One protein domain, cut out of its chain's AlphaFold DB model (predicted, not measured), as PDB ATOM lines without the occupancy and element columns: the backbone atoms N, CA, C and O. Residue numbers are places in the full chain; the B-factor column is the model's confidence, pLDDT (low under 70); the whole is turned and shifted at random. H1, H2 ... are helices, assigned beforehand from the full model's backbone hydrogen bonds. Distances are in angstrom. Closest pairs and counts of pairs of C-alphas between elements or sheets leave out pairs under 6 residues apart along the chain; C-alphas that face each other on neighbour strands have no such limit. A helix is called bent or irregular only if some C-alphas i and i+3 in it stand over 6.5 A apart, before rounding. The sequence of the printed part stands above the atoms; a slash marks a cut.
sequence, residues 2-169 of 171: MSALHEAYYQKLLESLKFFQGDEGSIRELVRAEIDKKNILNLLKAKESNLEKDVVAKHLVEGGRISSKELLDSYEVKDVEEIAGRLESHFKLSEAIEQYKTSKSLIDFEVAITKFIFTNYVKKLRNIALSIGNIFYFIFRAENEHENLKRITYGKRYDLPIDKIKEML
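Overview. This is residues 2 to 169 of the 171 residues of the protein "V-type ATP synthase subunit C (ATPVC, ntpC)" of uncultured marine thaumarchaeote KM3_150_B03 (UniProt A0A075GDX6). Four long helices, H1, H2, H8 and H9, run lengthwise side by side, each opposite in direction to its neighbour, in an open C with H2 and H8 in the middle. Short helices wrap round this body: H4 and H5 pack on the later half of H2, H7 on the start of H8, and H10 folds back beside the end of H9. The printed part has 168 residues with ten named helices, H1 to H10 in chain order, and no named strand: all helix. It is compact and rounded, with a radius of gyration of the C-alphas of 16.8 A and spans of 46 by 39 by 28 A.

Along the chain. H1, residues 2 to 16, begins at C-alpha 2 (-29.869, 33.493, 48.287) and is 21.1 A long. H2, residues 24 to 48, measures 36.4 A. H3 is residues 53 to 57, H4 68 to 75, H5 80 to 86, H6 88 to 91 and H7 94 to 103. H8, residues 107 to 125, begins at C-alpha 107 (-19.800, 49.330, 54.234) and measures 25.8 A. It has a kink of 38 degrees near residue 119 and is only just irregular, with C-alphas 120 and 123 6.7 A apart. H9, residues 133 to 157, measures 35.9 A. H10, residues 162 to 167, ends at C-alpha 167 (-19.771, 58.590, 53.766).

Arrangement. H2 is the hub, touching six helices. With residues 28 to 35 alone it touches H1, closest at the C-alphas of Arg 28 and Leu 14, 6.6 A; this hairpin has a shallow tilt of 15 degrees. H2 and H8 touch with 16 pairs of C-alphas within 8 A, closest at Leu 30 and Tyr 121, 5.5 A, opposite ways at a shallow tilt of 4 degrees. H2 and H9 touch only at their ends, closest at the C-alphas of Ile 27 and Gly 133, 6.7 A. H8 and H9 form a hairpin, closest at the C-alphas of Leu 125 and Gly 133, 4.7 A. H1 and H9 are apart. H2 touches H4 at the C-alphas of Leu 43 and Tyr 75, 6.7 A, and H5 at those of Leu 44 and Val 80, 5.7 A. H3 touches H4, closest at the C-alphas of Ala 57 and Leu 72, 7.0 A. H6 only just touches H8, with 3 pairs of C-alphas within 8 A, closest at Phe 91 and Ile 113, 5.9 A. H7 and H8 form a hairpin, closest at the C-alphas of Ala 96 and Asp 108, 5.4 A. H10 only just touches H9, with 3 such pairs, closest at Ile 165 and Gly 155, 5.9 A. Every O i to N i+4 pair is within hydrogen-bond range in H1, H2, H3, H4, H5, H9 and H10; H7 has 5 of 6, H8 12 of 15, and H6 is too short for such a pair.

Size, cuts and confidence. The two C-alphas farthest apart, those of Gln 21 and Asp 159, are 49.5 A from each other. The printed part has no cut, and no link is long. The mean pLDDT of the printed part is 91.4; residues 19 to 22 are under 70.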
ATOM      1  N   MET A   2     -30.196  32.270  49.056       71.12
ATOM      2  CA  MET A   2     -29.869  33.493  48.287       71.12
ATOM      3  C   MET A   2     -28.639  33.375  47.368       71.12
ATOM      4  O   MET A   2     -28.651  33.927  46.276       71.12
ATOM      5  N   SER A   3     -27.581  32.667  47.779       77.19
ATOM      6  CA  SER A   3     -26.358  32.532  46.964       77.19
ATOM      7  C   SER A   3     -26.603  31.783  45.648       77.19
ATOM      8  O   SER A   3     -26.259  32.316  44.602       77.19
ATOM      9  N   ALA A   4     -27.322  30.656  45.675       82.94
ATOM     10  CA  ALA A   4     -27.702  29.921  44.464       82.94
ATOM     11  C   ALA A   4     -28.565  30.758  43.496       82.94
ATOM     12  O   ALA A   4     -28.440  30.637  42.281       82.94
ATOM     13  N   LEU A   5     -29.424  31.646  44.018       88.50
ATOM     14  CA  LEU A   5     -30.201  32.563  43.179       88.50
ATOM     15  C   LEU A   5     -29.304  33.611  42.508       88.50
ATOM     16  O   LEU A   5     -29.482  33.895  41.327       88.50
ATOM     17  N   HIS A   6     -28.348  34.180  43.247       86.75
ATOM     18  CA  HIS A   6     -27.380  35.121  42.683       86.75
ATOM     19  C   HIS A   6     -26.504  34.467  41.622       86.75
ATOM     20  O   HIS A   6     -26.276  35.065  40.577       86.75
ATOM     21  N   GLU A   7     -26.045  33.246  41.874       88.62
ATOM     22  CA  GLU A   7     -25.290  32.473  40.899       88.62
ATOM     23  C   GLU A   7     -26.114  32.256  39.628       88.62
ATOM     24  O   GLU A   7     -25.693  32.672  38.552       88.62
ATOM     25  N   ALA A   8     -27.338  31.737  39.750       91.50
ATOM     26  CA  ALA A   8     -28.228  31.553  38.607       91.50
ATOM     27  C   ALA A   8     -28.517  32.869  37.857       91.50
ATOM     28  O   ALA A   8     -28.587  32.871  36.629       91.50
ATOM     29  N   TYR A   9     -28.675  33.984  38.576       92.38
ATOM     30  CA  TYR A   9     -28.854  35.313  37.988       92.38
ATOM     31  C   TYR A   9     -27.636  35.734  37.160       92.38
ATOM     32  O   TYR A   9     -27.778  36.059  35.981       92.38
ATOM     33  N   TYR A  10     -26.441  35.693  37.752       92.94
ATOM     34  CA  TYR A  10     -25.218  36.130  37.086       92.94
ATOM     35  C   TYR A  10     -24.826  35.215  35.926       92.94
ATOM     36  O   TYR A  10     -24.423  35.724  34.882       92.94
ATOM     37  N   GLN A  11     -25.016  33.898  36.054       91.88
ATOM     38  CA  GLN A  11     -24.772  32.965  34.952       91.88
ATOM     39  C   GLN A  11     -25.695  33.255  33.766       91.88
ATOM     40  O   GLN A  11     -25.212  33.474  32.657       91.88
ATOM     41  N   LYS A  12     -27.009  33.382  33.998       93.06
ATOM     42  CA  LYS A  12     -27.961  33.730  32.927       93.06
ATOM     43  C   LYS A  12     -27.657  35.085  32.293       93.06
ATOM     44  O   LYS A  12     -27.792  35.240  31.078       93.06
ATOM     45  N   LEU A  13     -27.243  36.067  33.094       91.19
ATOM     46  CA  LEU A  13     -26.879  37.390  32.596       91.19
ATOM     47  C   LEU A  13     -25.629  37.326  31.707       91.19
ATOM     48  O   LEU A  13     -25.642  37.863  30.603       91.19
ATOM     49  N   LEU A  14     -24.579  36.622  32.139       91.00
ATOM     50  CA  LEU A  14     -23.370  36.418  31.334       91.00
ATOM     51  C   LEU A  14     -23.651  35.639  30.044       91.00
ATOM     52  O   LEU A  14     -23.060  35.949  29.009       91.00
ATOM     53  N   GLU A  15     -24.549  34.654  30.081       90.00
ATOM     54  CA  GLU A  15     -24.982  33.918  28.891       90.00
ATOM     55  C   GLU A  15     -25.746  34.800  27.903       90.00
ATOM     56  O   GLU A  15     -25.500  34.719  26.701       90.00
ATOM     57  N   SER A  16     -26.617  35.673  28.409       88.25
ATOM     58  CA  SER A  16     -27.389  36.623  27.597       88.25
ATOM     59  C   SER A  16     -26.517  37.724  26.983       88.25
ATOM     60  O   SER A  16     -26.927  38.372  26.026       88.25
ATOM     61  N   LEU A  17     -25.310  37.929  27.518       85.00
ATOM     62  CA  LEU A  17     -24.309  38.886  27.036       85.00
ATOM     63  C   LEU A  17     -23.222  38.228  26.164       85.00
ATOM     64  O   LEU A  17     -22.172  38.832  25.927       85.00
ATOM     65  N   LYS A  18     -23.420  36.985  25.700       76.62
ATOM     66  CA  LYS A  18     -22.519  36.353  24.724       76.62
ATOM     67  C   LYS A  18     -22.579  37.146  23.416       76.62
ATOM     68  O   LYS A  18     -23.609  37.155  22.774       76.62
ATOM     69  N   PHE A  19     -21.475  37.807  23.066       66.00
ATOM     70  CA  PHE A  19     -21.291  38.696  21.910       66.00
ATOM     71  C   PHE A  19     -22.183  38.371  20.700       66.00
ATOM     72  O   PHE A  19     -21.894  37.435  19.952       66.00
ATOM     73  N   PHE A  20     -23.233  39.170  20.502       63.47
ATOM     74  CA  PHE A  20     -24.112  39.069  19.340       63.47
ATOM     75  C   PHE A  20     -23.766  40.140  18.300       63.47
ATOM     76  O   PHE A  20     -23.766  39.838  17.108       63.47
ATOM     77  N   GLN A  21     -23.438  41.365  18.735       64.50
ATOM     78  CA  GLN A  21     -23.149  42.503  17.848       64.50
ATOM     79  C   GLN A  21     -21.780  43.173  18.080       64.50
ATOM     80  O   GLN A  21     -21.360  43.972  17.249       64.50
ATOM     81  N   GLY A  22     -21.055  42.825  19.151       68.25
ATOM     82  CA  GLY A  22     -19.681  43.283  19.422       68.25
ATOM     83  C   GLY A  22     -19.571  44.361  20.508       68.25
ATOM     84  O   GLY A  22     -18.508  44.515  21.112       68.25
ATOM     85  N   ASP A  23     -20.673  45.035  20.832       70.50
ATOM     86  CA  ASP A  23     -20.740  46.085  21.857       70.50
ATOM     87  C   ASP A  23     -20.898  45.538  23.286       70.50
ATOM     88  O   ASP A  23     -20.662  46.241  24.276       70.50
ATOM     89  N   GLU A  24     -21.283  44.268  23.424       82.62
ATOM     90  CA  GLU A  24     -21.622  43.656  24.709       82.62
ATOM     91  C   GLU A  24     -20.399  43.466  25.612       82.62
ATOM     92  O   GLU A  24     -20.550  43.291  26.819       82.62
ATOM     93  N   GLY A  25     -19.180  43.558  25.068       86.62
ATOM     94  CA  GLY A  25     -17.938  43.351  25.818       86.62
ATOM     95  C   GLY A  25     -17.787  44.284  27.017       86.62
ATOM     96  O   GLY A  25     -17.439  43.835  28.107       86.62
ATOM     97  N   SER A  26     -18.118  45.568  26.851       88.44
ATOM     98  CA  SER A  26     -18.025  46.547  27.947       88.44
ATOM     99  C   SER A  26     -19.026  46.257  29.067       88.44
ATOM    100  O   SER A  26     -18.715  46.427  30.246       88.44
ATOM    101  N   ILE A  27     -20.225  45.793  28.704       91.00
ATOM    102  CA  ILE A  27     -21.285  45.429  29.651       91.00
ATOM    103  C   ILE A  27     -20.938  44.111  30.337       91.00
ATOM    104  O   ILE A  27     -21.114  43.971  31.543       91.00
ATOM    105  N   ARG A  28     -20.380  43.156  29.594       92.19
ATOM    106  CA  ARG A  28     -19.903  41.898  30.150       92.19
ATOM    107  C   ARG A  28     -18.828  42.154  31.199       92.19
ATOM    108  O   ARG A  28     -18.957  41.648  32.304       92.19
ATOM    109  N   GLU A  29     -17.829  42.983  30.909       92.38
ATOM    110  CA  GLU A  29     -16.796  43.331  31.893       92.38
ATOM    111  C   GLU A  29     -17.362  44.056  33.127       92.38
ATOM    112  O   GLU A  29     -16.904  43.790  34.238       92.38
ATOM    113  N   LEU A  30     -18.396  44.893  32.964       94.12
ATOM    114  CA  LEU A  30     -19.143  45.466  34.091       94.12
ATOM    115  C   LEU A  30     -19.782  44.371  34.961       94.12
ATOM    116  O   LEU A  30     -19.600  44.372  36.176       94.12
ATOM    117  N   VAL A  31     -20.494  43.417  34.354       94.88
ATOM    118  CA  VAL A  31     -21.146  42.314  35.085       94.88
ATOM    119  C   VAL A  31     -20.119  41.445  35.809       94.88
ATOM    120  O   VAL A  31     -20.330  41.083  36.963       94.88
ATOM    121  N   ARG A  32     -18.978  41.152  35.174       95.81
ATOM    122  CA  ARG A  32     -17.891  40.399  35.817       95.81
ATOM    123  C   ARG A  32     -17.326  41.141  37.031       95.81
ATOM    124  O   ARG A  32     -17.058  40.508  38.046       95.81
ATOM    125  N   ALA A  33     -17.209  42.470  36.962       96.62
ATOM    126  CA  ALA A  33     -16.790  43.279  38.105       96.62
ATOM    127  C   ALA A  33     -17.832  43.286  39.246       96.62
ATOM    128  O   ALA A  33     -17.449  43.267  40.414       96.62
ATOM    129  N   GLU A  34     -19.135  43.258  38.943       95.94
ATOM    130  CA  GLU A  34     -20.190  43.108  39.966       95.94
ATOM    131  C   GLU A  34     -20.174  41.717  40.628       95.94
ATOM    132  O   GLU A  34     -20.407  41.603  41.836       95.94
ATOM    133  N   ILE A  35     -19.835  40.664  39.876       96.56
ATOM    134  CA  ILE A  35     -19.593  39.324  40.435       96.56
ATOM    135  C   ILE A  35     -18.418  39.363  41.416       96.56
ATOM    136  O   ILE A  35     -18.548  38.891  42.547       96.56
ATOM    137  N   ASP A  36     -17.296  39.976  41.025       97.00
ATOM    138  CA  ASP A  36     -16.135  40.119  41.907       97.00
ATOM    139  C   ASP A  36     -16.496  40.906  43.172       97.00
ATOM    140  O   ASP A  36     -16.220  40.441  44.275       97.00
ATOM    141  N   LYS A  37     -17.202  42.040  43.049       96.19
ATOM    142  CA  LYS A  37     -17.719  42.797  44.201       96.19
ATOM    143  C   LYS A  37     -18.528  41.906  45.138       96.19
ATOM    144  O   LYS A  37     -18.310  41.935  46.349       96.19
ATOM    145  N   LYS A  38     -19.454  41.103  44.604       94.88
ATOM    146  CA  LYS A  38     -20.275  40.191  45.411       94.88
ATOM    147  C   LYS A  38     -19.410  39.173  46.152       94.88
ATOM    148  O   LYS A  38     -19.611  38.978  47.350       94.88
ATOM    149  N   ASN A  39     -18.461  38.552  45.458       95.81
ATOM    150  CA  ASN A  39     -17.564  37.560  46.039       95.81
ATOM    151  C   ASN A  39     -16.676  38.166  47.125       95.81
ATOM    152  O   ASN A  39     -16.591  37.603  48.212       95.81
ATOM    153  N   ILE A  40     -16.089  39.336  46.876       96.06
ATOM    154  CA  ILE A  40     -15.256  40.045  47.849       96.06
ATOM    155  C   ILE A  40     -16.075  40.384  49.094       96.06
ATOM    156  O   ILE A  40     -15.685  40.014  50.195       96.06
ATOM    157  N   LEU A  41     -17.253  40.996  48.949       95.06
ATOM    158  CA  LEU A  41     -18.093  41.318  50.108       95.06
ATOM    159  C   LEU A  41     -18.536  40.064  50.875       95.06
ATOM    160  O   LEU A  41     -18.639  40.108  52.100       95.06
ATOM    161  N   ASN A  42     -18.779  38.946  50.185       93.69
ATOM    162  CA  ASN A  42     -19.061  37.669  50.838       93.69
ATOM    163  C   ASN A  42     -17.840  37.144  51.611       93.69
ATOM    164  O   ASN A  42     -18.015  36.677  52.733       93.69
ATOM    165  N   LEU A  43     -16.628  37.246  51.054       94.88
ATOM    166  CA  LEU A  43     -15.382  36.861  51.728       94.88
ATOM    167  C   LEU A  43     -15.161  37.682  52.998       94.88
ATOM    168  O   LEU A  43     -14.910  37.109  54.056       94.88
ATOM    169  N   LEU A  44     -15.303  39.008  52.918       94.88
ATOM    170  CA  LEU A  44     -15.112  39.885  54.076       94.88
ATOM    171  C   LEU A  44     -16.135  39.570  55.181       94.88
ATOM    172  O   LEU A  44     -15.757  39.392  56.335       94.88
ATOM    173  N   LYS A  45     -17.416  39.389  54.819       93.25
ATOM    174  CA  LYS A  45     -18.480  38.996  55.765       93.25
ATOM    175  C   LYS A  45     -18.237  37.628  56.390       93.25
ATOM    176  O   LYS A  45     -18.450  37.443  57.587       93.25
ATOM    177  N   ALA A  46     -17.808  36.660  55.582       93.38
ATOM    178  CA  ALA A  46     -17.471  35.328  56.060       93.38
ATOM    179  C   ALA A  46     -16.307  35.373  57.052       93.38
ATOM    180  O   ALA A  46     -16.344  34.659  58.055       93.38
ATOM    181  N   LYS A  47     -15.331  36.259  56.812       93.75
ATOM    182  CA  LYS A  47     -14.187  36.441  57.696       93.75
ATOM    183  C   LYS A  47     -14.586  37.026  59.044       93.75
ATOM    184  O   LYS A  47     -14.212  36.463  60.065       93.75
ATOM    185  N   GLU A  48     -15.407  38.079  59.058       91.38
ATOM    186  CA  GLU A  48     -15.967  38.629  60.307       91.38
ATOM    187  C   GLU A  48     -16.796  37.593  61.079       91.38
ATOM    188  O   GLU A  48     -16.789  37.567  62.307       91.38
ATOM    189  N   SER A  49     -17.481  36.706  60.354       91.00
ATOM    190  CA  SER A  49     -18.314  35.647  60.933       91.00
ATOM    191  C   SER A  49     -17.536  34.368  61.281       91.00
ATOM    192  O   SER A  49     -18.156  33.390  61.693       91.00
ATOM    193  N   ASN A  50     -16.207  34.348  61.108       90.69
ATOM    194  CA  ASN A  50     -15.335  33.184  61.321       90.69
ATOM    195  C   ASN A  50     -15.820  31.896  60.623       90.69
ATOM    196  O   ASN A  50     -15.752  30.803  61.186       90.69
ATOM    197  N   LEU A  51     -16.322  32.011  59.389       92.50
ATOM    198  CA  LEU A  51     -16.782  30.851  58.624       92.50
ATOM    199  C   LEU A  51     -15.614  30.042  58.052       92.50
ATOM    200  O   LEU A  51     -14.594  30.590  57.624       92.50
ATOM    201  N   GLU A  52     -15.797  28.725  57.973       91.38
ATOM    202  CA  GLU A  52     -14.822  27.826  57.360       91.38
ATOM    203  C   GLU A  52     -14.693  28.061  55.850       91.38
ATOM    204  O   GLU A  52     -15.673  28.331  55.148       91.38
ATOM    205  N   LYS A  53     -13.471  27.885  55.333       89.81
ATOM    206  CA  LYS A  53     -13.139  28.074  53.912       89.81
ATOM    207  C   LYS A  53     -14.039  27.249  52.985       89.81
ATOM    208  O   LYS A  53     -14.472  27.756  51.953       89.81
ATOM    209  N   ASP A  54     -14.380  26.023  53.374       89.56
ATOM    210  CA  ASP A  54     -15.233  25.125  52.584       89.56
ATOM    211  C   ASP A  54     -16.665  25.644  52.428       89.56
ATOM    212  O   ASP A  54     -17.309  25.424  51.399       89.56
ATOM    213  N   VAL A  55     -17.177  26.359  53.433       88.88
ATOM    214  CA  VAL A  55     -18.487  27.012  53.347       88.88
ATOM    215  C   VAL A  55     -18.405  28.177  52.371       88.88
ATOM    216  O   VAL A  55     -19.272  28.311  51.510       88.88
ATOM    217  N   VAL A  56     -17.349  28.984  52.463       89.94
ATOM    218  CA  VAL A  56     -17.148  30.143  51.588       89.94
ATOM    219  C   VAL A  56     -16.998  29.725  50.128       89.94
ATOM    220  O   VAL A  56     -17.654  30.306  49.265       89.94
ATOM    221  N   ALA A  57     -16.221  28.673  49.858       90.62
ATOM    222  CA  ALA A  57     -16.004  28.140  48.514       90.62
ATOM    223  C   ALA A  57     -17.315  27.778  47.801       90.62
ATOM    224  O   ALA A  57     -17.474  28.078  46.623       90.62
ATOM    225  N   LYS A  58     -18.288  27.215  48.530       89.12
ATOM    226  CA  LYS A  58     -19.616  26.854  47.996       89.12
ATOM    227  C   LYS A  58     -20.515  28.054  47.679       89.12
ATOM    228  O   LYS A  58     -21.571  27.864  47.088       89.12
ATOM    229  N   HIS A  59     -20.148  29.254  48.125       88.75
ATOM    230  CA  HIS A  59     -20.949  30.473  47.971       88.75
ATOM    231  C   HIS A  59     -20.304  31.503  47.034       88.75
ATOM    232  O   HIS A  59     -20.831  32.616  46.901       88.75
ATOM    233  N   LEU A  60     -19.179  31.157  46.400       91.69
ATOM    234  CA  LEU A  60     -18.567  31.977  45.363       91.69
ATOM    235  C   LEU A  60     -19.378  31.881  44.073       91.69
ATOM    236  O   LEU A  60     -19.769  30.802  43.644       91.69
ATOM    237  N   VAL A  61     -19.612  33.030  43.450       92.88
ATOM    238  CA  VAL A  61     -20.240  33.120  42.135       92.88
ATOM    239  C   VAL A  61     -19.147  33.082  41.073       92.88
ATOM    240  O   VAL A  61     -18.238  33.914  41.079       92.88
ATOM    241  N   GLU A  62     -19.227  32.129  40.152       91.81
ATOM    242  CA  GLU A  62     -18.275  32.026  39.046       91.81
ATOM    243  C   GLU A  62     -18.499  33.094  37.963       91.81
ATOM    244  O   GLU A  62     -19.552  33.722  37.875       91.81
ATOM    245  N   GLY A  63     -17.505  33.281  37.091       91.38
ATOM    246  CA  GLY A  63     -17.595  34.200  35.951       91.38
ATOM    247  C   GLY A  63     -17.079  35.615  36.220       91.38
ATOM    248  O   GLY A  63     -17.107  36.442  35.312       91.38
ATOM    249  N   GLY A  64     -16.555  35.886  37.418       93.75
ATOM    250  CA  GLY A  64     -15.843  37.123  37.745       93.75
ATOM    251  C   GLY A  64     -14.546  37.331  36.950       93.75
ATOM    252  O   GLY A  64     -14.195  36.567  36.036       93.75
ATOM    253  N   ARG A  65     -13.826  38.409  37.259       94.38
ATOM    254  CA  ARG A  65     -12.482  38.685  36.719       94.38
ATOM    255  C   ARG A  65     -11.413  38.055  37.604       94.38
ATOM    256  O   ARG A  65     -10.365  37.675  37.088       94.38
ATOM    257  N   ILE A  66     -11.703  37.902  38.895       95.19
ATOM    258  CA  ILE A  66     -10.832  37.250  39.869       95.19
ATOM    259  C   ILE A  66     -11.176  35.762  39.909       95.19
ATOM    260  O   ILE A  66     -12.343  35.373  39.989       95.19
ATOM    261  N   SER A  67     -10.157  34.907  39.830       94.38
ATOM    262  CA  SER A  67     -10.377  33.460  39.875       94.38
ATOM    263  C   SER A  67     -10.845  33.011  41.263       94.38
ATOM    264  O   SER A  67     -10.405  33.549  42.278       94.38
ATOM    265  N   SER A  68     -11.675  31.964  41.331       92.94
ATOM    266  CA  SER A  68     -12.099  31.374  42.611       92.94
ATOM    267  C   SER A  68     -10.905  30.942  43.463       92.94
ATOM    268  O   SER A  68     -10.945  31.066  44.682       92.94
ATOM    269  N   LYS A  69      -9.815  30.491  42.828       92.75
ATOM    270  CA  LYS A  69      -8.566  30.155  43.514       92.75
ATOM    271  C   LYS A  69      -7.955  31.380  44.194       92.75
ATOM    272  O   LYS A  69      -7.709  31.335  45.387       92.75
ATOM    273  N   GLU A  70      -7.774  32.476  43.464       94.56
ATOM    274  CA  GLU A  70      -7.208  33.715  44.011       94.56
ATOM    275  C   GLU A  70      -8.075  34.298  45.139       94.56
ATOM    276  O   GLU A  70      -7.557  34.711  46.175       94.56
ATOM    277  N   LEU A  71      -9.403  34.250  44.986       94.31
ATOM    278  CA  LEU A  71     -10.359  34.629  46.030       94.31
ATOM    279  C   LEU A  71     -10.195  33.768  47.293       94.31
ATOM    280  O   LEU A  71     -10.116  34.299  48.401       94.31
ATOM    281  N   LEU A  72     -10.098  32.448  47.140       94.19
ATOM    282  CA  LEU A  72      -9.907  31.525  48.259       94.19
ATOM    283  C   LEU A  72      -8.523  31.641  48.901       94.19
ATOM    284  O   LEU A  72      -8.428  31.545  50.121       94.19
ATOM    285  N   ASP A  73      -7.479  31.878  48.112       93.50
ATOM    286  CA  ASP A  73      -6.122  32.120  48.600       93.50
ATOM    287  C   ASP A  73      -6.082  33.434  49.395       93.50
ATOM    288  O   ASP A  73      -5.433  33.518  50.438       93.50
ATOM    289  N   SER A  74      -6.830  34.462  48.970       92.75
ATOM    290  CA  SER A  74      -6.960  35.708  49.734       92.75
ATOM    291  C   SER A  74      -7.623  35.506  51.102       92.75
ATOM    292  O   SER A  74      -7.282  36.227  52.031       92.75
ATOM    293  N   TYR A  75      -8.490  34.498  51.263       93.50
ATOM    294  CA  TYR A  75      -9.224  34.221  52.506       93.50
ATOM    295  C   TYR A  75      -8.375  33.576  53.618       93.50
ATOM    296  O   TYR A  75      -8.737  33.639  54.799       93.50
ATOM    297  N   GLU A  76      -7.243  32.959  53.260       90.12
ATOM    298  CA  GLU A  76      -6.361  32.225  54.189       90.12
ATOM    299  C   GLU A  76      -5.565  33.122  55.151       90.12
ATOM    300  O   GLU A  76      -4.837  32.634  56.013       90.12
ATOM    301  N   VAL A  77      -5.695  34.437  55.014       91.69
ATOM    302  CA  VAL A  77      -5.080  35.446  55.889       91.69
ATOM    303  C   VAL A  77      -5.806  35.570  57.227       91.69
ATOM    304  O   VAL A  77      -6.806  34.892  57.444       91.69
ATOM    305  N   LYS A  78      -5.336  36.410  58.155       84.25
ATOM    306  CA  LYS A  78      -5.953  36.502  59.492       84.25
ATOM    307  C   LYS A  78      -7.153  37.432  59.528       84.25
ATOM    308  O   LYS A  78      -8.189  37.049  60.061       84.25
ATOM    309  N   ASP A  79      -7.035  38.593  58.895       90.06
ATOM    310  CA  ASP A  79      -7.965  39.700  59.105       90.06
ATOM    311  C   ASP A  79      -8.552  40.240  57.795       90.06
ATOM    312  O   ASP A  79      -7.983  40.089  56.713       90.06
ATOM    313  N   VAL A  80      -9.698  40.921  57.902       92.50
ATOM    314  CA  VAL A  80     -10.402  41.596  56.789       92.50
ATOM    315  C   VAL A  80      -9.475  42.562  56.038       92.50
ATOM    316  O   VAL A  80      -9.507  42.630  54.811       92.50
ATOM    317  N   GLU A  81      -8.619  43.274  56.771       93.06
ATOM    318  CA  GLU A  81      -7.661  44.247  56.231       93.06
ATOM    319  C   GLU A  81      -6.625  43.573  55.316       93.06
ATOM    320  O   GLU A  81      -6.309  44.091  54.245       93.06
ATOM    321  N   GLU A  82      -6.150  42.379  55.685       92.81
ATOM    322  CA  GLU A  82      -5.206  41.603  54.873       92.81
ATOM    323  C   GLU A  82      -5.873  41.050  53.602       92.81
ATOM    324  O   GLU A  82      -5.245  41.039  52.539       92.81
ATOM    325  N   ILE A  83      -7.151  40.644  53.682       93.81
ATOM    326  CA  ILE A  83      -7.928  40.217  52.503       93.81
ATOM    327  C   ILE A  83      -8.034  41.384  51.520       93.81
ATOM    328  O   ILE A  83      -7.707  41.239  50.341       93.81
ATOM    329  N   ALA A  84      -8.454  42.556  52.007       93.06
ATOM    330  CA  ALA A  84      -8.580  43.754  51.188       93.06
ATOM    331  C   ALA A  84      -7.234  44.169  50.571       93.06
ATOM    332  O   ALA A  84      -7.183  44.479  49.382       93.06
ATOM    333  N   GLY A  85      -6.136  44.080  51.330       93.19
ATOM    334  CA  GLY A  85      -4.789  44.362  50.831       93.19
ATOM    335  C   GLY A  85      -4.350  43.436  49.691       93.19
ATOM    336  O   GLY A  85      -3.735  43.894  48.729       93.19
ATOM    337  N   ARG A  86      -4.716  42.146  49.731       93.44
ATOM    338  CA  ARG A  86      -4.453  41.207  48.619       93.44
ATOM    339  C   ARG A  86      -5.265  41.522  47.362       93.44
ATOM    340  O   ARG A  86      -4.826  41.204  46.262       93.44
ATOM    341  N   LEU A  87      -6.424  42.156  47.520       94.12
ATOM    342  CA  LEU A  87      -7.344  42.510  46.434       94.12
ATOM    343  C   LEU A  87      -7.179  43.961  45.949       94.12
ATOM    344  O   LEU A  87      -7.911  44.412  45.062       94.12
ATOM    345  N   GLU A  88      -6.197  44.685  46.491       91.81
ATOM    346  CA  GLU A  88      -5.915  46.089  46.182       91.81
ATOM    347  C   GLU A  88      -5.715  46.336  44.685       91.81
ATOM    348  O   GLU A  88      -6.226  47.311  44.125       91.81
ATOM    349  N   SER A  89      -5.009  45.419  44.022       91.56
ATOM    350  CA  SER A  89      -4.700  45.482  42.591       91.56
ATOM    351  C   SER A  89      -5.948  45.495  41.703       91.56
ATOM    352  O   SER A  89      -5.895  46.020  40.588       91.56
ATOM    353  N   HIS A  90      -7.073  44.960  42.188       93.19
ATOM    354  CA  HIS A  90      -8.318  44.854  41.429       93.19
ATOM    355  C   HIS A  90      -9.252  46.047  41.632       93.19
ATOM    356  O   HIS A  90      -9.887  46.470  40.664       93.19
ATOM    357  N   PHE A  91      -9.332  46.596  42.853       93.00
ATOM    358  CA  PHE A  91     -10.362  47.579  43.231       93.00
ATOM    359  C   PHE A  91      -9.869  48.863  43.917       93.00
ATOM    360  O   PHE A  91     -10.702  49.724  44.192       93.00
ATOM    361  N   LYS A  92      -8.558  49.048  44.142       93.00
ATOM    362  CA  LYS A  92      -7.991  50.223  44.841       93.00
ATOM    363  C   LYS A  92      -8.656  50.483  46.205       93.00
ATOM    364  O   LYS A  92      -9.340  51.488  46.400       93.00
ATOM    365  N   LEU A  93      -8.491  49.546  47.130       93.19
ATOM    366  CA  LEU A  93      -9.105  49.508  48.457       93.19
ATOM    367  C   LEU A  93      -8.285  50.207  49.556       93.19
ATOM    368  O   LEU A  93      -8.757  50.251  50.688       93.19
ATOM    369  N   SER A  94      -7.116  50.790  49.261       92.31
ATOM    370  CA  SER A  94      -6.221  51.389  50.269       92.31
ATOM    371  C   SER A  94      -6.938  52.375  51.197       92.31
ATOM    372  O   SER A  94      -6.794  52.304  52.413       92.31
ATOM    373  N   GLU A  95      -7.755  53.271  50.638       91.88
ATOM    374  CA  GLU A  95      -8.521  54.245  51.426       91.88
ATOM    375  C   GLU A  95      -9.611  53.567  52.273       91.88
ATOM    376  O   GLU A  95      -9.811  53.924  53.432       91.88
ATOM    377  N   ALA A  96     -10.276  52.548  51.722       93.50
ATOM    378  CA  ALA A  96     -11.307  51.788  52.424       93.50
ATOM    379  C   ALA A  96     -10.734  50.991  53.604       93.50
ATOM    380  O   ALA A  96     -11.396  50.865  54.629       93.50
ATOM    381  N   ILE A  97      -9.498  50.491  53.490       94.12
ATOM    382  CA  ILE A  97      -8.791  49.821  54.591       94.12
ATOM    383  C   ILE A  97      -8.578  50.794  55.759       94.12
ATOM    384  O   ILE A  97      -8.857  50.447  56.905       94.12
ATOM    385  N   GLU A  98      -8.130  52.022  55.485       93.81
ATOM    386  CA  GLU A  98      -7.922  53.037  56.528       93.81
ATOM    387  C   GLU A  98      -9.239  53.487  57.177       93.81
ATOM    388  O   GLU A  98      -9.317  53.638  58.400       93.81
ATOM    389  N   GLN A  99     -10.302  53.633  56.382       91.62
ATOM    390  CA  GLN A  99     -11.644  53.930  56.894       91.62
ATOM    391  C   GLN A  99     -12.161  52.789  57.782       91.62
ATOM    392  O   GLN A  99     -12.571  53.036  58.920       91.62
ATOM    393  N   TYR A 100     -12.017  51.541  57.327       93.50
ATOM    394  CA  TYR A 100     -12.433  50.350  58.060       93.50
ATOM    395  C   TYR A 100     -11.715  50.198  59.406       93.50
ATOM    396  O   TYR A 100     -12.335  49.797  60.391       93.50
ATOM    397  N   LYS A 101     -10.430  50.563  59.508       91.56
ATOM    398  CA  LYS A 101      -9.700  50.540  60.791       91.56
ATOM    399  C   LYS A 101     -10.373  51.393  61.865       91.56
ATOM    400  O   LYS A 101     -10.336  51.021  63.037       91.56
ATOM    401  N   THR A 102     -11.001  52.496  61.462       90.12
ATOM    402  CA  THR A 102     -11.689  53.427  62.367       90.12
ATOM    403  C   THR A 102     -13.165  53.075  62.538       90.12
ATOM    404  O   THR A 102     -13.680  53.103  63.652       90.12
ATOM    405  N   SER A 103     -13.860  52.754  61.446       89.12
ATOM    406  CA  SER A 103     -15.307  52.510  61.446       89.12
ATOM    407  C   SER A 103     -15.683  51.102  61.914       89.12
ATOM    408  O   SER A 103     -16.791  50.908  62.414       89.12
ATOM    409  N   LYS A 104     -14.786  50.127  61.696       90.50
ATOM    410  CA  LYS A 104     -15.030  48.680  61.781       90.50
ATOM    411  C   LYS A 104     -16.309  48.250  61.048       90.50
ATOM    412  O   LYS A 104     -17.045  47.388  61.516       90.50
ATOM    413  N   SER A 105     -16.577  48.873  59.898       91.12
ATOM    414  CA  SER A 105     -17.769  48.639  59.080       91.12
ATOM    415  C   SER A 105     -17.405  48.201  57.665       91.12
ATOM    416  O   SER A 105     -16.771  48.941  56.914       91.12
ATOM    417  N   LEU A 106     -17.891  47.031  57.240       93.94
ATOM    418  CA  LEU A 106     -17.690  46.542  55.867       93.94
ATOM    419  C   LEU A 106     -18.328  47.421  54.779       93.94
ATOM    420  O   LEU A 106     -18.059  47.223  53.592       93.94
ATOM    421  N   ILE A 107     -19.173  48.383  55.163       92.69
ATOM    422  CA  ILE A 107     -19.800  49.330  54.234       92.69
ATOM    423  C   ILE A 107     -18.740  50.157  53.500       92.69
ATOM    424  O   ILE A 107     -18.931  50.463  52.324       92.69
ATOM    425  N   ASP A 108     -17.602  50.446  54.136       94.38
ATOM    426  CA  ASP A 108     -16.524  51.231  53.526       94.38
ATOM    427  C   ASP A 108     -15.978  50.533  52.267       94.38
ATOM    428  O   ASP A 108     -15.817  51.153  51.212       94.38
ATOM    429  N   PHE A 109     -15.812  49.206  52.324       96.12
ATOM    430  CA  PHE A 109     -15.426  48.401  51.164       96.12
ATOM    431  C   PHE A 109     -16.526  48.347  50.101       96.12
ATOM    432  O   PHE A 109     -16.233  48.451  48.909       96.12
ATOM    433  N   GLU A 110     -17.797  48.217  50.495       95.56
ATOM    434  CA  GLU A 110     -18.922  48.223  49.550       95.56
ATOM    435  C   GLU A 110     -18.983  49.535  48.756       95.56
ATOM    436  O   GLU A 110     -19.134  49.515  47.528       95.56
ATOM    437  N   VAL A 111     -18.835  50.669  49.445       95.62
ATOM    438  CA  VAL A 111     -18.830  52.002  48.835       95.62
ATOM    439  C   VAL A 111     -17.627  52.158  47.909       95.62
ATOM    440  O   VAL A 111     -17.805  52.561  46.757       95.62
ATOM    441  N   ALA A 112     -16.423  51.801  48.366       96.06
ATOM    442  CA  ALA A 112     -15.202  51.924  47.573       96.06
ATOM    443  C   ALA A 112     -15.249  51.080  46.290       96.06
ATOM    444  O   ALA A 112     -15.038  51.608  45.194       96.06
ATOM    445  N   ILE A 113     -15.626  49.802  46.399       96.81
ATOM    446  CA  ILE A 113     -15.756  48.903  45.244       96.81
ATOM    447  C   ILE A 113     -16.829  49.424  44.281       96.81
ATOM    448  O   ILE A 113     -16.614  49.453  43.070       96.81
ATOM    449  N   THR A 114     -17.970  49.898  44.790       96.00
ATOM    450  CA  THR A 114     -19.038  50.438  43.933       96.00
ATOM    451  C   THR A 114     -18.593  51.701  43.193       96.00
ATOM    452  O   THR A 114     -18.809  51.807  41.984       96.00
ATOM    453  N   LYS A 115     -17.912  52.634  43.870       95.38
ATOM    454  CA  LYS A 115     -17.343  53.841  43.242       95.38
ATOM    455  C   LYS A 115     -16.306  53.488  42.177       95.38
ATOM    456  O   LYS A 115     -16.287  54.110  41.104       95.38
ATOM    457  N   PHE A 116     -15.481  52.474  42.441       96.12
ATOM    458  CA  PHE A 116     -14.527  51.945  41.475       96.12
ATOM    459  C   PHE A 116     -15.242  51.393  40.237       96.12
ATOM    460  O   PHE A 116     -14.902  51.787  39.117       96.12
ATOM    461  N   ILE A 117     -16.255  50.536  40.418       96.25
ATOM    462  CA  ILE A 117     -17.006  49.947  39.302       96.25
ATOM    463  C   ILE A 117     -17.702  51.037  38.489       96.25
ATOM    464  O   ILE A 117     -17.596  51.086  37.259       96.25
ATOM    465  N   PHE A 118     -18.357  51.972  39.171       95.38
ATOM    466  CA  PHE A 118     -19.059  53.067  38.526       95.38
ATOM    467  C   PHE A 118     -18.125  53.914  37.651       95.38
ATOM    468  O   PHE A 118     -18.433  54.226  36.497       95.38
ATOM    469  N   THR A 119     -16.952  54.258  38.185       94.38
ATOM    470  CA  THR A 119     -15.979  55.106  37.489       94.38
ATOM    471  C   THR A 119     -15.317  54.391  36.314       94.38
ATOM    472  O   THR A 119     -15.149  54.999  35.257       94.38
ATOM    473  N   ASN A 120     -14.965  53.112  36.471       94.00
ATOM    474  CA  ASN A 120     -14.173  52.380  35.481       94.00
ATOM    475  C   ASN A 120     -15.004  51.647  34.422       94.00
ATOM    476  O   ASN A 120     -14.474  51.378  33.340       94.00
ATOM    477  N   TYR A 121     -16.275  51.347  34.704       93.81
ATOM    478  CA  TYR A 121     -17.138  50.556  33.824       93.81
ATOM    479  C   TYR A 121     -18.413  51.313  33.458       93.81
ATOM    480  O   TYR A 121     -18.614  51.624  32.286       93.81
ATOM    481  N   VAL A 122     -19.233  51.700  34.442       93.94
ATOM    482  CA  VAL A 122     -20.554  52.302  34.175       93.94
ATOM    483  C   VAL A 122     -20.431  53.609  33.388       93.94
ATOM    484  O   VAL A 122     -21.094  53.773  32.368       93.94
ATOM    485  N   LYS A 123     -19.533  54.527  33.781       92.12
ATOM    486  CA  LYS A 123     -19.339  55.809  33.071       92.12
ATOM    487  C   LYS A 123     -18.980  55.648  31.590       92.12
ATOM    488  O   LYS A 123     -19.332  56.525  30.802       92.12
ATOM    489  N   LYS A 124     -18.300  54.562  31.205       90.00
ATOM    490  CA  LYS A 124     -17.910  54.314  29.806       90.00
ATOM    491  C   LYS A 124     -19.116  53.991  28.926       90.00
ATOM    492  O   LYS A 124     -19.120  54.364  27.758       90.00
ATOM    493  N   LEU A 125     -20.153  53.379  29.500       89.81
ATOM    494  CA  LEU A 125     -21.348  52.968  28.767       89.81
ATOM    495  C   LEU A 125     -22.156  54.150  28.209       89.81
ATOM    496  O   LEU A 125     -22.781  54.009  27.164       89.81
ATOM    497  N   ARG A 126     -22.086  55.325  28.852       88.19
ATOM    498  CA  ARG A 126     -22.776  56.557  28.423       88.19
ATOM    499  C   ARG A 126     -22.349  57.052  27.036       88.19
ATOM    500  O   ARG A 126     -23.086  57.777  26.379       88.19
ATOM    501  N   ASN A 127     -21.124  56.742  26.621       82.25
ATOM    502  CA  ASN A 127     -20.545  57.303  25.400       82.25
ATOM    503  C   ASN A 127     -20.654  56.342  24.204       82.25
ATOM    504  O   ASN A 127     -20.148  56.658  23.129       82.25
ATOM    505  N   ILE A 128     -21.289  55.177  24.376       82.12
ATOM    506  CA  ILE A 128     -21.462  54.193  23.304       82.12
ATOM    507  C   ILE A 128     -22.748  54.551  22.546       82.12
ATOM    508  O   ILE A 128     -23.860  54.262  22.991       82.12
ATOM    509  N   ALA A 129     -22.604  55.274  21.434       76.44
ATOM    510  CA  ALA A 129     -23.734  55.737  20.632       76.44
ATOM    511  C   ALA A 129     -24.518  54.559  20.032       76.44
ATOM    512  O   ALA A 129     -23.922  53.585  19.588       76.44
ATOM    513  N   LEU A 130     -25.854  54.669  20.012       80.44
ATOM    514  CA  LEU A 130     -26.774  53.668  19.442       80.44
ATOM    515  C   LEU A 130     -26.613  52.241  20.004       80.44
ATOM    516  O   LEU A 130     -27.012  51.276  19.362       80.44
ATOM    517  N   SER A 131     -26.083  52.114  21.222       83.56
ATOM    518  CA  SER A 131     -25.832  50.828  21.871       83.56
ATOM    519  C   SER A 131     -26.703  50.620  23.108       83.56
ATOM    520  O   SER A 131     -27.088  51.573  23.799       83.56
ATOM    521  N   ILE A 132     -26.938  49.350  23.452       85.81
ATOM    522  CA  ILE A 132     -27.598  48.943  24.702       85.81
ATOM    523  C   ILE A 132     -26.823  49.415  25.946       85.81
ATOM    524  O   ILE A 132     -27.399  49.530  27.027       85.81
ATOM    525  N   GLY A 133     -25.549  49.802  25.790       88.69
ATOM    526  CA  GLY A 133     -24.749  50.442  26.837       88.69
ATOM    527  C   GLY A 133     -25.454  51.625  27.512       88.69
ATOM    528  O   GLY A 133     -25.438  51.713  28.737       88.69
ATOM    529  N   ASN A 134     -26.163  52.480  26.768       88.44
ATOM    530  CA  ASN A 134     -26.884  53.613  27.368       88.44
ATOM    531  C   ASN A 134     -28.056  53.178  28.259       88.44
ATOM    532  O   ASN A 134     -28.330  53.819  29.274       88.44
ATOM    533  N   ILE A 135     -28.717  52.071  27.911       90.62
ATOM    534  CA  ILE A 135     -29.790  51.492  28.727       90.62
ATOM    535  C   ILE A 135     -29.195  50.958  30.033       90.62
ATOM    536  O   ILE A 135     -29.677  51.299  31.111       90.62
ATOM    537  N   PHE A 136     -28.090  50.210  29.958       91.31
ATOM    538  CA  PHE A 136     -27.368  49.748  31.147       91.31
ATOM    539  C   PHE A 136     -26.845  50.908  32.000       91.31
ATOM    540  O   PHE A 136     -26.961  50.868  33.222       91.31
ATOM    541  N   TYR A 137     -26.325  51.973  31.382       93.81
ATOM    542  CA  TYR A 137     -25.908  53.177  32.096       93.81
ATOM    543  C   TYR A 137     -27.052  53.764  32.928       93.81
ATOM    544  O   TYR A 137     -26.861  54.060  34.107       93.81
ATOM    545  N   PHE A 138     -28.236  53.911  32.325       93.81
ATOM    546  CA  PHE A 138     -29.421  54.398  33.022       93.81
ATOM    547  C   PHE A 138     -29.826  53.472  34.175       93.81
ATOM    548  O   PHE A 138     -30.002  53.955  35.292       93.81
ATOM    549  N   ILE A 139     -29.907  52.159  33.935       94.44
ATOM    550  CA  ILE A 139     -30.308  51.173  34.953       94.44
ATOM    551  C   ILE A 139     -29.366  51.228  36.161       94.44
ATOM    552  O   ILE A 139     -29.820  51.456  37.277       94.44
ATOM    553  N   PHE A 140     -28.051  51.136  35.948       94.06
ATOM    554  CA  PHE A 140     -27.071  51.162  37.041       94.06
ATOM    555  C   PHE A 140     -27.054  52.501  37.798       94.06
ATOM    556  O   PHE A 140     -26.793  52.546  39.001       94.06
ATOM    557  N   ARG A 141     -27.320  53.621  37.112       94.81
ATOM    558  CA  ARG A 141     -27.495  54.928  37.767       94.81
ATOM    559  C   ARG A 141     -28.724  54.933  38.667       94.81
ATOM    560  O   ARG A 141     -28.609  55.373  39.808       94.81
ATOM    561  N   ALA A 142     -29.851  54.449  38.153       96.38
ATOM    562  CA  ALA A 142     -31.110  54.394  38.880       96.38
ATOM    563  C   ALA A 142     -31.022  53.456  40.097       96.38
ATOM    564  O   ALA A 142     -31.506  53.806  41.169       96.38
ATOM    565  N   GLU A 143     -30.347  52.311  39.974       94.88
ATOM    566  CA  GLU A 143     -30.105  51.392  41.093       94.88
ATOM    567  C   GLU A 143     -29.250  52.036  42.191       94.88
ATOM    568  O   GLU A 143     -29.611  51.989  43.368       94.88
ATOM    569  N   ASN A 144     -28.151  52.707  41.827       94.50
ATOM    570  CA  ASN A 144     -27.317  53.399  42.811       94.50
ATOM    571  C   ASN A 144     -28.055  54.571  43.483       94.50
ATOM    572  O   ASN A 144     -27.879  54.807  44.678       94.50
ATOM    573  N   GLU A 145     -28.887  55.301  42.737       96.25
ATOM    574  CA  GLU A 145     -29.739  56.360  43.288       96.25
ATOM    575  C   GLU A 145     -30.782  55.790  44.257       96.25
ATOM    576  O   GLU A 145     -30.947  56.310  45.363       96.25
ATOM    577  N   HIS A 146     -31.422  54.677  43.894       96.69
ATOM    578  CA  HIS A 146     -32.353  53.967  44.764       96.69
ATOM    579  C   HIS A 146     -31.688  53.526  46.076       96.69
ATOM    580  O   HIS A 146     -32.237  53.753  47.160       96.69
ATOM    581  N   GLU A 147     -30.484  52.952  46.008       95.81
ATOM    582  CA  GLU A 147     -29.734  52.575  47.208       95.81
ATOM    583  C   GLU A 147     -29.330  53.795  48.046       95.81
ATOM    584  O   GLU A 147     -29.478  53.766  49.269       95.81
ATOM    585  N   ASN A 148     -28.920  54.906  47.427       96.44
ATOM    586  CA  ASN A 148     -28.646  56.150  48.152       96.44
ATOM    587  C   ASN A 148     -29.884  56.662  48.905       96.44
ATOM    588  O   ASN A 148     -29.781  57.010  50.083       96.44
ATOM    589  N   LEU A 149     -31.066  56.659  48.275       97.25
ATOM    590  CA  LEU A 149     -32.318  57.053  48.931       97.25
ATOM    591  C   LEU A 149     -32.631  56.156  50.133       97.25
ATOM    592  O   LEU A 149     -33.003  56.661  51.200       97.25
ATOM    593  N   LYS A 150     -32.429  54.840  50.004       96.12
ATOM    594  CA  LYS A 150     -32.564  53.903  51.127       96.12
ATOM    595  C   LYS A 150     -31.581  54.229  52.242       96.12
ATOM    596  O   LYS A 150     -32.003  54.322  53.392       96.12
ATOM    597  N   ARG A 151     -30.299  54.441  51.935       95.38
ATOM    598  CA  ARG A 151     -29.284  54.755  52.952       95.38
ATOM    599  C   ARG A 151     -29.568  56.066  53.674       95.38
ATOM    600  O   ARG A 151     -29.453  56.105  54.893       95.38
ATOM    601  N   ILE A 152     -30.031  57.096  52.964       97.06
ATOM    602  CA  ILE A 152     -30.484  58.352  53.580       97.06
ATOM    603  C   ILE A 152     -31.690  58.098  54.489       97.06
ATOM    604  O   ILE A 152     -31.696  58.538  55.637       97.06
ATOM    605  N   THR A 153     -32.689  57.358  54.004       97.31
ATOM    606  CA  THR A 153     -33.923  57.080  54.756       97.31
ATOM    607  C   THR A 153     -33.642  56.286  56.028       97.31
ATOM    608  O   THR A 153     -34.082  56.679  57.108       97.31
ATOM    609  N   TYR A 154     -32.886  55.190  55.930       95.44
ATOM    610  CA  TYR A 154     -32.506  54.385  57.089       95.44
ATOM    611  C   TYR A 154     -31.559  55.139  58.017       95.44
ATOM    612  O   TYR A 154     -31.752  55.099  59.225       95.44
ATOM    613  N   GLY A 155     -30.591  55.879  57.471       95.56
ATOM    614  CA  GLY A 155     -29.682  56.688  58.274       95.56
ATOM    615  C   GLY A 155     -30.417  57.739  59.098       95.56
ATOM    616  O   GLY A 155     -30.142  57.878  60.283       95.56
ATOM    617  N   LYS A 156     -31.415  58.414  58.516       96.06
ATOM    618  CA  LYS A 156     -32.284  59.345  59.249       96.06
ATOM    619  C   LYS A 156     -33.192  58.643  60.254       96.06
ATOM    620  O   LYS A 156     -33.370  59.160  61.346       96.06
ATOM    621  N   ARG A 157     -33.750  57.479  59.906       96.56
ATOM    622  CA  ARG A 157     -34.607  56.692  60.810       96.56
ATOM    623  C   ARG A 157     -33.866  56.212  62.062       96.56
ATOM    624  O   ARG A 157     -34.500  56.077  63.099       96.56
ATOM    625  N   TYR A 158     -32.575  55.914  61.942       95.62
ATOM    626  CA  TYR A 158     -31.729  55.452  63.044       95.62
ATOM    627  C   TYR A 158     -30.848  56.565  63.635       95.62
ATOM    628  O   TYR A 158     -29.855  56.258  64.288       95.62
ATOM    629  N   ASP A 159     -31.177  57.836  63.374       95.69
ATOM    630  CA  ASP A 159     -30.478  59.012  63.912       95.69
ATOM    631  C   ASP A 159     -28.952  59.008  63.690       95.69
ATOM    632  O   ASP A 159     -28.175  59.522  64.497       95.69
ATOM    633  N   LEU A 160     -28.495  58.448  62.563       94.31
ATOM    634  CA  LEU A 160     -27.082  58.486  62.201       94.31
ATOM    635  C   LEU A 160     -26.631  59.935  61.939       94.31
ATOM    636  O   LEU A 160     -27.356  60.703  61.287       94.31
ATOM    637  N   PRO A 161     -25.407  60.314  62.363       94.56
ATOM    638  CA  PRO A 161     -24.826  61.607  62.025       94.56
ATOM    639  C   PRO A 161     -24.825  61.845  60.514       94.56
ATOM    640  O   PRO A 161     -24.550  60.940  59.727       94.56
ATOM    641  N   ILE A 162     -25.092  63.085  60.096       94.06
ATOM    642  CA  ILE A 162     -25.197  63.441  58.672       94.06
ATOM    643  C   ILE A 162     -23.915  63.083  57.912       94.06
ATOM    644  O   ILE A 162     -23.995  62.601  56.784       94.06
ATOM    645  N   ASP A 163     -22.752  63.282  58.528       92.06
ATOM    646  CA  ASP A 163     -21.467  62.970  57.902       92.06
ATOM    647  C   ASP A 163     -21.299  61.464  57.672       92.06
ATOM    648  O   ASP A 163     -20.898  61.058  56.585       92.06
ATOM    649  N   LYS A 164     -21.773  60.623  58.604       90.56
ATOM    650  CA  LYS A 164     -21.827  59.166  58.410       90.56
ATOM    651  C   LYS A 164     -22.754  58.757  57.272       90.56
ATOM    652  O   LYS A 164     -22.392  57.908  56.467       90.56
ATOM    653  N   ILE A 165     -23.919  59.391  57.145       93.31
ATOM    654  CA  ILE A 165     -24.830  59.111  56.025       93.31
ATOM    655  C   ILE A 165     -24.166  59.465  54.686       93.31
ATOM    656  O   ILE A 165     -24.291  58.702  53.730       93.31
ATOM    657  N   LYS A 166     -23.449  60.596  54.614       92.81
ATOM    658  CA  LYS A 166     -22.733  61.030  53.403       92.81
ATOM    659  C   LYS A 166     -21.608  60.070  53.015       92.81
ATOM    660  O   LYS A 166     -21.468  59.769  51.832       92.81
ATOM    661  N   GLU A 167     -20.841  59.579  53.988       90.94
ATOM    662  CA  GLU A 167     -19.771  58.590  53.766       90.94
ATOM    663  C   GLU A 167     -20.308  57.311  53.098       90.94
ATOM    664  O   GLU A 167     -19.648  56.731  52.239       90.94
ATOM    665  N   MET A 168     -21.548  56.924  53.413       91.62
ATOM    666  CA  MET A 168     -22.185  55.709  52.900       91.62
ATOM    667  C   MET A 168     -22.763  55.833  51.477       91.62
ATOM    668  O   MET A 168     -23.306  54.853  50.964       91.62
ATOM    669  N   LEU A 169     -22.721  56.999  50.825       94.06
ATOM    670  CA  LEU A 169     -23.318  57.185  49.490       94.06
ATOM    671  C   LEU A 169     -22.425  56.621  48.364       94.06
ATOM    672  O   LEU A 169     -21.196  56.711  48.407       94.06
TER     673      LEU A 169